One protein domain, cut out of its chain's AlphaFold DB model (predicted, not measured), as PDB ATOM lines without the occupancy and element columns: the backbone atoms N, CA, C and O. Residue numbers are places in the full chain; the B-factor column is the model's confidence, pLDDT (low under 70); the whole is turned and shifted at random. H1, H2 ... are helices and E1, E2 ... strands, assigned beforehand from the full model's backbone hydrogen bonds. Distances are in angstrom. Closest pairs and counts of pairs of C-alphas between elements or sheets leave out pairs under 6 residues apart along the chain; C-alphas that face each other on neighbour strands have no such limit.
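AT A GLANCE: This is residues 94 to 167 of the 167 residues of an uncharacterized protein of Weissella confusa (UniProt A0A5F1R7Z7). Helix H3 lies through the middle of a small helical body, with a short two-stranded hairpin, E1 and E2, over one side of it and helix H4 crossing it on the other. H1 runs along one side of this stack, from near the hairpin toward H4, and the short H2 folds back from its far end; residues 94 to 108 form a long loop at the hairpin end. The printed part has 74 residues, with named elements in the order E1, E2, H1, H2, H3, H4; the sheet, E1 - E2, is antiparallel and the class is mostly helix. The whole is compact and rounded, with a radius of gyration of the C-alphas of 11.5 A and spans of 31 by 23 by 20 A.

IN THESE COORDINATES: Begin at Ile 94 and pass the 15 residues to 108, which hold no named element. Find C-alpha 109 at (-15.397, 34.915, 18.646), where E1 begins; it runs to residue 111, and E2 follows at residues 114 to 116. H1, residues 118 to 129, starts from C-alpha 118 at (-10.533, 31.650, 14.389) and is 16.3 A long. H2 is residues 133 to 138, 8.6 A long, and H3 is residues 141 to 153, 18.4 A long. H4, residues 158 to 165, is 10.7 A long and ends at C-alpha 165 at (-28.405, 39.284, 2.364).

HOW THE PARTS SIT: Start at the hub, H1, which touches three helices. Its residues 120 to 125 touch H3, about perpendicular at 87 degrees, with the C-alphas of Ile 121 and Ala 145 closest at 5.8 A. Its residues 124 to 128 touch H4 at a steep tilt of 57 degrees, the same way; the closest C-alphas, of Leu 128 and Val 159, are 6.4 A apart. Its residues 125 to 129 touch H2 at a steep tilt of 50 degrees, opposite ways, closest at the C-alphas of Ala 129 and Ser 136, 5.1 A. Residues 147 to 152 of H3 touch H4, about perpendicular at 88 degrees, with the C-alphas of Ala 151 and Leu 158 closest at 5.3 A. H2 and H3 are only just apart, at 8.3 A. In the hairpin of E1 and E2, look for N 109 and O 116 at 2.9 A and N 116 and O 109 at 2.8 A, within hydrogen-bond range. The closest C-alphas of E2 and H3, of Val 116 and Ala 145, are 5.9 A apart. In H1, H2, H3 and H4 every O i to N i+4 pair is within hydrogen-bond range.

THE WHOLE: The two C-alphas farthest apart, of Asn 102 and Asn 167, the chain's last residue, are 32.9 A apart. The printed part has no cut, and the five links between named elements are tight. Residues 98 to 99 pair with residues 109 to 110 of E1, antiparallel. The mean pLDDT of the printed part is 80.3; look for values under 70 at residues 94 to 107 and residue 167.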
ATOM      1  N   ILE A  94     -29.174  38.737  16.982       52.56
ATOM      2  CA  ILE A  94     -27.908  38.177  17.423       52.56
ATOM      3  C   ILE A  94     -27.125  39.264  18.157       52.56
ATOM      4  O   ILE A  94     -26.881  40.344  17.609       52.56
ATOM      5  N   GLY A  95     -26.790  38.963  19.411       51.59
ATOM      6  CA  GLY A  95     -26.263  39.889  20.400       51.59
ATOM      7  C   GLY A  95     -24.917  40.506  20.027       51.59
ATOM      8  O   GLY A  95     -24.280  40.181  19.018       51.59
ATOM      9  N   GLU A  96     -24.490  41.461  20.847       58.34
ATOM     10  CA  GLU A  96     -23.197  42.123  20.696       58.34
ATOM     11  C   GLU A  96     -22.029  41.163  20.951       58.34
ATOM     12  O   GLU A  96     -22.102  40.254  21.780       58.34
ATOM     13  N   TYR A  97     -20.949  41.367  20.200       60.50
ATOM     14  CA  TYR A  97     -19.758  40.524  20.217       60.50
ATOM     15  C   TYR A  97     -19.029  40.571  21.554       60.50
ATOM     16  O   TYR A  97     -18.827  41.648  22.118       60.50
ATOM     17  N   ARG A  98     -18.521  39.419  22.002       55.41
ATOM     18  CA  ARG A  98     -17.493  39.360  23.046       55.41
ATOM     19  C   ARG A  98     -16.260  38.650  22.502       55.41
ATOM     20  O   ARG A  98     -16.328  37.500  22.070       55.41
ATOM     21  N   ASP A  99     -15.140  39.368  22.487       53.69
ATOM     22  CA  ASP A  99     -13.838  38.794  22.160       53.69
ATOM     23  C   ASP A  99     -13.380  37.919  23.332       53.69
ATOM     24  O   ASP A  99     -13.209  38.414  24.448       53.69
ATOM     25  N   VAL A 100     -13.224  36.616  23.098       55.62
ATOM     26  CA  VAL A 100     -12.795  35.659  24.135       55.62
ATOM     27  C   VAL A 100     -11.280  35.728  24.355       55.62
ATOM     28  O   VAL A 100     -10.763  35.392  25.418       55.62
ATOM     29  N   THR A 101     -10.560  36.240  23.364       51.78
ATOM     30  CA  THR A 101      -9.103  36.376  23.289       51.78
ATOM     31  C   THR A 101      -8.690  37.832  23.460       51.78
ATOM     32  O   THR A 101      -8.014  38.399  22.609       51.78
ATOM     33  N   ASN A 102      -9.094  38.451  24.573       45.59
ATOM     34  CA  ASN A 102      -8.542  39.714  25.077       45.59
ATOM     35  C   ASN A 102      -8.236  40.770  23.982       45.59
ATOM     36  O   ASN A 102      -7.124  41.291  23.906       45.59
ATOM     37  N   GLY A 103      -9.203  41.042  23.096       45.53
ATOM     38  CA  GLY A 103      -9.115  42.098  22.078       45.53
ATOM     39  C   GLY A 103      -8.286  41.774  20.829       45.53
ATOM     40  O   GLY A 103      -7.939  42.691  20.086       45.53
ATOM     41  N   SER A 104      -7.952  40.506  20.583       51.22
ATOM     42  CA  SER A 104      -7.207  40.107  19.388       51.22
ATOM     43  C   SER A 104      -8.153  39.802  18.224       51.22
ATOM     44  O   SER A 104      -8.910  38.827  18.251       51.22
ATOM     45  N   GLU A 105      -8.071  40.588  17.145       58.72
ATOM     46  CA  GLU A 105      -8.845  40.371  15.909       58.72
ATOM     47  C   GLU A 105      -8.746  38.927  15.395       58.72
ATOM     48  O   GLU A 105      -9.707  38.414  14.830       58.72
ATOM     49  N   SER A 106      -7.623  38.253  15.644       58.56
ATOM     50  CA  SER A 106      -7.300  36.924  15.123       58.56
ATOM     51  C   SER A 106      -7.771  35.739  15.982       58.56
ATOM     52  O   SER A 106      -7.472  34.602  15.622       58.56
ATOM     53  N   GLY A 107      -8.432  35.960  17.118       69.81
ATOM     54  CA  GLY A 107      -8.867  34.864  17.992       69.81
ATOM     55  C   GLY A 107     -10.358  34.538  17.907       69.81
ATOM     56  O   GLY A 107     -11.124  35.250  17.249       69.81
ATOM     57  N   ASP A 108     -10.747  33.456  18.583       78.06
ATOM     58  CA  ASP A 108     -12.117  32.938  18.627       78.06
ATOM     59  C   ASP A 108     -13.128  34.023  19.021       78.06
ATOM     60  O   ASP A 108     -12.862  34.913  19.841       78.06
ATOM     61  N   LYS A 109     -14.317  33.954  18.424       74.69
ATOM     62  CA  LYS A 109     -15.397  34.915  18.646       74.69
ATOM     63  C   LYS A 109     -16.592  34.196  19.239       74.69
ATOM     64  O   LYS A 109     -17.023  33.186  18.702       74.69
ATOM     65  N   VAL A 110     -17.150  34.737  20.318       77.00
ATOM     66  CA  VAL A 110     -18.417  34.241  20.865       77.00
ATOM     67  C   VAL A 110     -19.551  35.126  20.382       77.00
ATOM     68  O   VAL A 110     -19.517  36.353  20.513       77.00
ATOM     69  N   VAL A 111     -20.551  34.473  19.805       74.00
ATOM     70  CA  VAL A 111     -21.776  35.070  19.294       74.00
ATOM     71  C   VAL A 111     -22.931  34.258  19.875       74.00
ATOM     72  O   VAL A 111     -23.021  33.068  19.613       74.00
ATOM     73  N   ASN A 112     -23.813  34.883  20.664       76.31
ATOM     74  CA  ASN A 112     -24.932  34.198  21.339       76.31
ATOM     75  C   ASN A 112     -24.510  32.943  22.132       76.31
ATOM     76  O   ASN A 112     -25.118  31.890  21.981       76.31
ATOM     77  N   ASP A 113     -23.436  33.040  22.920       76.38
ATOM     78  CA  ASP A 113     -22.858  31.922  23.689       76.38
ATOM     79  C   ASP A 113     -22.319  30.746  22.842       76.38
ATOM     80  O   ASP A 113     -21.789  29.779  23.389       76.38
ATOM     81  N   GLU A 114     -22.360  30.849  21.509       75.69
ATOM     82  CA  GLU A 114     -21.695  29.932  20.586       75.69
ATOM     83  C   GLU A 114     -20.317  30.475  20.195       75.69
ATOM     84  O   GLU A 114     -20.171  31.601  19.705       75.69
ATOM     85  N   THR A 115     -19.286  29.655  20.392       83.56
ATOM     86  CA  THR A 115     -17.923  29.964  19.955       83.56
ATOM     87  C   THR A 115     -17.766  29.636  18.476       83.56
ATOM     88  O   THR A 115     -17.932  28.490  18.064       83.56
ATOM     89  N   VAL A 116     -17.391  30.638  17.687       84.50
ATOM     90  CA  VAL A 116     -16.868  30.484  16.331       84.50
ATOM     91  C   VAL A 116     -15.355  30.605  16.406       84.50
ATOM     92  O   VAL A 116     -14.812  31.623  16.845       84.50
ATOM     93  N   THR A 117     -14.668  29.550  15.992       88.19
ATOM     94  CA  THR A 117     -13.211  29.493  16.058       88.19
ATOM     95  C   THR A 117     -12.562  30.440  15.050       88.19
ATOM     96  O   THR A 117     -13.125  30.748  13.995       88.19
ATOM     97  N   ALA A 118     -11.332  30.867  15.331       85.38
ATOM     98  CA  ALA A 118     -10.533  31.650  14.389       85.38
ATOM     99  C   ALA A 118     -10.373  30.949  13.026       85.38
ATOM    100  O   ALA A 118     -10.353  31.610  11.986       85.38
ATOM    101  N   GLN A 119     -10.310  29.612  13.023       87.94
ATOM    102  CA  GLN A 119     -10.230  28.813  11.802       87.94
ATOM    103  C   GLN A 119     -11.519  28.906  10.982       87.94
ATOM    104  O   GLN A 119     -11.458  29.188   9.789       87.94
ATOM    105  N   GLU A 120     -12.688  28.754  11.611       89.31
ATOM    106  CA  GLU A 120     -13.978  28.905  10.925       89.31
ATOM    107  C   GLU A 120     -14.142  30.308  10.334       89.31
ATOM    108  O   GLU A 120     -14.659  30.459   9.229       89.31
ATOM    109  N   ILE A 121     -13.653  31.338  11.029       89.62
ATOM    110  CA  ILE A 121     -13.657  32.717  10.530       89.62
ATOM    111  C   ILE A 121     -12.725  32.866   9.325       89.62
ATOM    112  O   ILE A 121     -13.107  33.488   8.333       89.62
ATOM    113  N   ALA A 122     -11.519  32.296   9.373       90.00
ATOM    114  CA  ALA A 122     -10.576  32.333   8.258       90.00
ATOM    115  C   ALA A 122     -11.119  31.587   7.025       90.00
ATOM    116  O   ALA A 122     -11.039  32.096   5.904       90.00
ATOM    117  N   ASP A 123     -11.722  30.419   7.236       90.75
ATOM    118  CA  ASP A 123     -12.350  29.621   6.184       90.75
ATOM    119  C   ASP A 123     -13.581  30.333   5.616       90.75
ATOM    120  O   ASP A 123     -13.795  30.357   4.403       90.75
ATOM    121  N   GLY A 124     -14.378  30.968   6.474       91.25
ATOM    122  CA  GLY A 124     -15.514  31.779   6.058       91.25
ATOM    123  C   GLY A 124     -15.090  32.998   5.241       91.25
ATOM    124  O   GLY A 124     -15.665  33.279   4.190       91.25
ATOM    125  N   ARG A 125     -14.017  33.678   5.655       91.44
ATOM    126  CA  ARG A 125     -13.430  34.807   4.923       91.44
ATOM    127  C   ARG A 125     -12.946  34.397   3.534       91.44
ATOM    128  O   ARG A 125     -13.200  35.123   2.571       91.44
ATOM    129  N   GLN A 126     -12.293  33.241   3.410       92.38
ATOM    130  CA  GLN A 126     -11.865  32.703   2.114       92.38
ATOM    131  C   GLN A 126     -13.056  32.364   1.211       92.38
ATOM    132  O   GLN A 126     -13.050  32.726   0.034       92.38
ATOM    133  N   GLN A 127     -14.103  31.741   1.760       90.25
ATOM    134  CA  GLN A 127     -15.334  31.453   1.017       90.25
ATOM    135  C   GLN A 127     -16.007  32.735   0.512       90.25
ATOM    136  O   GLN A 127     -16.375  32.816  -0.658       90.25
ATOM    137  N   LEU A 128     -16.104  33.763   1.361       90.50
ATOM    138  CA  LEU A 128     -16.642  35.070   0.982       90.50
ATOM    139  C   LEU A 128     -15.768  35.764  -0.064       90.50
ATOM    140  O   LEU A 128     -16.300  36.334  -1.009       90.50
ATOM    141  N   ALA A 129     -14.441  35.676   0.050       89.88
ATOM    142  CA  ALA A 129     -13.524  36.280  -0.915       89.88
ATOM    143  C   ALA A 129     -13.654  35.668  -2.319       89.88
ATOM    144  O   ALA A 129     -13.445  36.369  -3.307       89.88
ATOM    145  N   GLY A 130     -14.040  34.390  -2.412       88.38
ATOM    146  CA  GLY A 130     -14.343  33.725  -3.682       88.38
ATOM    147  C   GLY A 130     -15.618  34.227  -4.372       88.38
ATOM    148  O   GLY A 130     -15.783  34.009  -5.569       88.38
ATOM    149  N   VAL A 131     -16.506  34.906  -3.638       89.31
ATOM    150  CA  VAL A 131     -17.783  35.442  -4.143       89.31
ATOM    151  C   VAL A 131     -17.705  36.956  -4.319       89.31
ATOM    152  O   VAL A 131     -18.091  37.492  -5.357       89.31
ATOM    153  N   ASP A 132     -17.205  37.652  -3.301       87.25
ATOM    154  CA  ASP A 132     -16.981  39.090  -3.289       87.25
ATOM    155  C   ASP A 132     -15.777  39.435  -2.401       87.25
ATOM    156  O   ASP A 132     -15.856  39.516  -1.171       87.25
ATOM    157  N   GLN A 133     -14.641  39.666  -3.054       88.31
ATOM    158  CA  GLN A 133     -13.388  40.013  -2.392       88.31
ATOM    159  C   GLN A 133     -13.459  41.354  -1.645       88.31
ATOM    160  O   GLN A 133     -12.832  41.500  -0.595       88.31
ATOM    161  N   ASN A 134     -14.232  42.323  -2.142       87.06
ATOM    162  CA  ASN A 134     -14.364  43.627  -1.496       87.06
ATOM    163  C   ASN A 134     -15.197  43.521  -0.221       87.06
ATOM    164  O   ASN A 134     -14.795  44.050   0.813       87.06
ATOM    165  N   ALA A 135     -16.321  42.805  -0.277       83.06
ATOM    166  CA  ALA A 135     -17.155  42.567   0.893       83.06
ATOM    167  C   ALA A 135     -16.415  41.736   1.947       83.06
ATOM    168  O   ALA A 135     -16.423  42.098   3.121       83.06
ATOM    169  N   SER A 136     -15.702  40.683   1.526       86.00
ATOM    170  CA  SER A 136     -14.867  39.888   2.428       86.00
ATOM    171  C   SER A 136     -13.846  40.765   3.154       86.00
ATOM    172  O   SER A 136     -13.780  40.734   4.378       86.00
ATOM    173  N   ASN A 137     -13.109  41.620   2.437       85.81
ATOM    174  CA  ASN A 137     -12.107  42.503   3.041       85.81
ATOM    175  C   ASN A 137     -12.701  43.606   3.930       85.81
ATOM    176  O   ASN A 137     -12.051  44.018   4.887       85.81
ATOM    177  N   ALA A 138     -13.905  44.090   3.622       86.44
ATOM    178  CA  ALA A 138     -14.572  45.133   4.400       86.44
ATOM    179  C   ALA A 138     -15.200  44.609   5.702       86.44
ATOM    180  O   ALA A 138     -15.389  45.379   6.642       86.44
ATOM    181  N   MET A 139     -15.535  43.318   5.766       84.19
ATOM    182  CA  MET A 139     -16.156  42.708   6.939       84.19
ATOM    183  C   MET A 139     -15.146  42.433   8.048       84.19
ATOM    184  O   MET A 139     -14.058  41.900   7.803       84.19
ATOM    185  N   SER A 140     -15.528  42.736   9.291       87.50
ATOM    186  CA  SER A 140     -14.734  42.364  10.460       87.50
ATOM    187  C   SER A 140     -14.806  40.853  10.713       87.50
ATOM    188  O   SER A 140     -15.733  40.165  10.280       87.50
ATOM    189  N   ASN A 141     -13.843  40.312  11.463       85.38
ATOM    190  CA  ASN A 141     -13.887  38.904  11.883       85.38
ATOM    191  C   ASN A 141     -15.125  38.587  12.739       85.38
ATOM    192  O   ASN A 141     -15.635  37.469  12.686       85.38
ATOM    193  N   GLY A 142     -15.648  39.577  13.468       83.94
ATOM    194  CA  GLY A 142     -16.940  39.463  14.133       83.94
ATOM    195  C   GLY A 142     -18.075  39.283  13.125       83.94
ATOM    196  O   GLY A 142     -18.876  38.357  13.252       83.94
ATOM    197  N   ASP A 143     -18.171  40.135  12.107       86.81
ATOM    198  CA  ASP A 143     -19.260  40.072  11.114       86.81
ATOM    199  C   ASP A 143     -19.301  38.718  10.410       86.81
ATOM    200  O   ASP A 143     -20.363  38.108  10.276       86.81
ATOM    201  N   ILE A 144     -18.126  38.190  10.071       89.00
ATOM    202  CA  ILE A 144     -17.982  36.855   9.493       89.00
ATOM    203  C   ILE A 144     -18.433  35.776  10.487       89.00
ATOM    204  O   ILE A 144     -19.208  34.902  10.108       89.00
ATOM    205  N   ALA A 145     -18.039  35.856  11.763       89.00
ATOM    206  CA  ALA A 145     -18.495  34.918  12.792       89.00
ATOM    207  C   ALA A 145     -20.025  34.923  12.963       89.00
ATOM    208  O   ALA A 145     -20.645  33.861  13.009       89.00
ATOM    209  N   LYS A 146     -20.656  36.108  12.987       87.88
ATOM    210  CA  LYS A 146     -22.125  36.222  13.020       87.88
ATOM    211  C   LYS A 146     -22.760  35.574  11.808       87.88
ATOM    212  O   LYS A 146     -23.745  34.862  11.951       87.88
ATOM    213  N   MET A 147     -22.205  35.809  10.628       89.06
ATOM    214  CA  MET A 147     -22.755  35.271   9.395       89.06
ATOM    215  C   MET A 147     -22.625  33.748   9.322       89.06
ATOM    216  O   MET A 147     -23.570  33.082   8.913       89.06
ATOM    217  N   ILE A 148     -21.502  33.187   9.781       90.38
ATOM    218  CA  ILE A 148     -21.314  31.735   9.918       90.38
ATOM    219  C   ILE A 148     -22.390  31.153  10.832       90.38
ATOM    220  O   ILE A 148     -23.020  30.150  10.487       90.38
ATOM    221  N   LEU A 149     -22.638  31.804  11.969       90.38
ATOM    222  CA  LEU A 149     -23.651  31.356  12.913       90.38
ATOM    223  C   LEU A 149     -25.064  31.438  12.327       90.38
ATOM    224  O   LEU A 149     -25.831  30.482  12.416       90.38
ATOM    225  N   GLN A 150     -25.391  32.548  11.666       89.00
ATOM    226  CA  GLN A 150     -26.685  32.763  11.014       89.00
ATOM    227  C   GLN A 150     -26.939  31.751   9.899       89.00
ATOM    228  O   GLN A 150     -28.032  31.188   9.811       89.00
ATOM    229  N   ALA A 151     -25.926  31.486   9.074       89.69
ATOM    230  CA  ALA A 151     -25.992  30.490   8.017       89.69
ATOM    231  C   ALA A 151     -26.263  29.097   8.605       89.69
ATOM    232  O   ALA A 151     -27.199  28.421   8.176       89.69
ATOM    233  N   ARG A 152     -25.531  28.714   9.663       87.81
ATOM    234  CA  ARG A 152     -25.720  27.444  10.381       87.81
ATOM    235  C   ARG A 152     -27.129  27.312  10.959       87.81
ATOM    236  O   ARG A 152     -27.775  26.291  10.742       87.81
ATOM    237  N   GLN A 153     -27.619  28.343  11.645       88.31
ATOM    238  CA  GLN A 153     -28.968  28.366  12.226       88.31
ATOM    239  C   GLN A 153     -30.064  28.298  11.154       88.31
ATOM    240  O   GLN A 153     -31.113  27.696  11.372       88.31
ATOM    241  N   SER A 154     -29.802  28.860   9.973       86.62
ATOM    242  CA  SER A 154     -30.721  28.842   8.831       86.62
ATOM    243  C   SER A 154     -30.617  27.568   7.980       86.62
ATOM    244  O   SER A 154     -31.371  27.420   7.018       86.62
ATOM    245  N   GLY A 155     -29.677  26.665   8.288       88.75
ATOM    246  CA  GLY A 155     -29.394  25.474   7.481       88.75
ATOM    247  C   GLY A 155     -28.831  25.781   6.087       88.75
ATOM    248  O   GLY A 155     -28.972  24.960   5.184       88.75
ATOM    249  N   GLN A 156     -28.232  26.960   5.903       89.88
ATOM    250  CA  GLN A 156     -27.633  27.420   4.648       89.88
ATOM    251  C   GLN A 156     -26.107  27.381   4.731       89.88
ATOM    252  O   GLN A 156     -25.515  27.426   5.811       89.88
ATOM    253  N   THR A 157     -25.448  27.348   3.578       91.12
ATOM    254  CA  THR A 157     -24.012  27.634   3.514       91.12
ATOM    255  C   THR A 157     -23.748  29.124   3.741       91.12
ATOM    256  O   THR A 157     -24.608  29.971   3.490       91.12
ATOM    257  N   LEU A 158     -22.532  29.468   4.179       90.81
ATOM    258  CA  LEU A 158     -22.128  30.865   4.371       90.81
ATOM    259  C   LEU A 158     -22.319  31.699   3.093       90.81
ATOM    260  O   LEU A 158     -22.778  32.834   3.157       90.81
ATOM    261  N   VAL A 159     -21.996  31.120   1.934       91.62
ATOM    262  CA  VAL A 159     -22.117  31.778   0.626       91.62
ATOM    263  C   VAL A 159     -23.577  32.020   0.238       91.62
ATOM    264  O   VAL A 159     -23.904  33.098  -0.253       91.62
ATOM    265  N   GLU A 160     -24.462  31.045   0.455       90.88
ATOM    266  CA  GLU A 160     -25.900  31.205   0.195       90.88
ATOM    267  C   GLU A 160     -26.502  32.288   1.083       90.88
ATOM    268  O   GLU A 160     -27.192  33.178   0.583       90.88
ATOM    269  N   TYR A 161     -26.170  32.256   2.375       90.94
ATOM    270  CA  TYR A 161     -26.633  33.257   3.321       90.94
ATOM    271  C   TYR A 161     -26.123  34.652   2.948       90.94
ATOM    272  O   TYR A 161     -26.902  35.602   2.899       90.94
ATOM    273  N   PHE A 162     -24.836  34.778   2.613       90.25
ATOM    274  CA  PHE A 162     -24.247  36.032   2.152       90.25
ATOM    275  C   PHE A 162     -24.963  36.579   0.917       90.25
ATOM    276  O   PHE A 162     -25.378  37.731   0.913       90.25
ATOM    277  N   ASN A 163     -25.171  35.752  -0.112       88.69
ATOM    278  CA  ASN A 163     -25.835  36.179  -1.343       88.69
ATOM    279  C   ASN A 163     -27.301  36.575  -1.127       88.69
ATOM    280  O   ASN A 163     -27.781  37.487  -1.793       88.69
ATOM    281  N   ALA A 164     -28.008  35.924  -0.200       87.12
ATOM    282  CA  ALA A 164     -29.385  36.273   0.140       87.12
ATOM    283  C   ALA A 164     -29.505  37.618   0.882       87.12
ATOM    284  O   ALA A 164     -30.562  38.243   0.839       87.12
ATOM    285  N   HIS A 165     -28.432  38.066   1.544       83.06
ATOM    286  CA  HIS A 165     -28.405  39.284   2.364       83.06
ATOM    287  C   HIS A 165     -27.487  40.380   1.799       83.06
ATOM    288  O   HIS A 165     -27.351  41.448   2.399       83.06
ATOM    289  N   LYS A 166     -26.878  40.139   0.634       76.00
ATOM    290  CA  LYS A 166     -26.114  41.115  -0.140       76.00
ATOM    291  C   LYS A 166     -27.095  42.019  -0.891       76.00
ATOM    292  O   LYS A 166     -27.516  41.690  -1.997       76.00
ATOM    293  N   ASN A 167     -27.480  43.126  -0.260       58.50
ATOM    294  CA  ASN A 167     -28.205  44.228  -0.904       58.50
ATOM    295  C   ASN A 167     -27.232  45.229  -1.527       58.50
ATOM    296  O   ASN A 167     -26.302  45.654  -0.806       58.50
TER     297      ASN A 167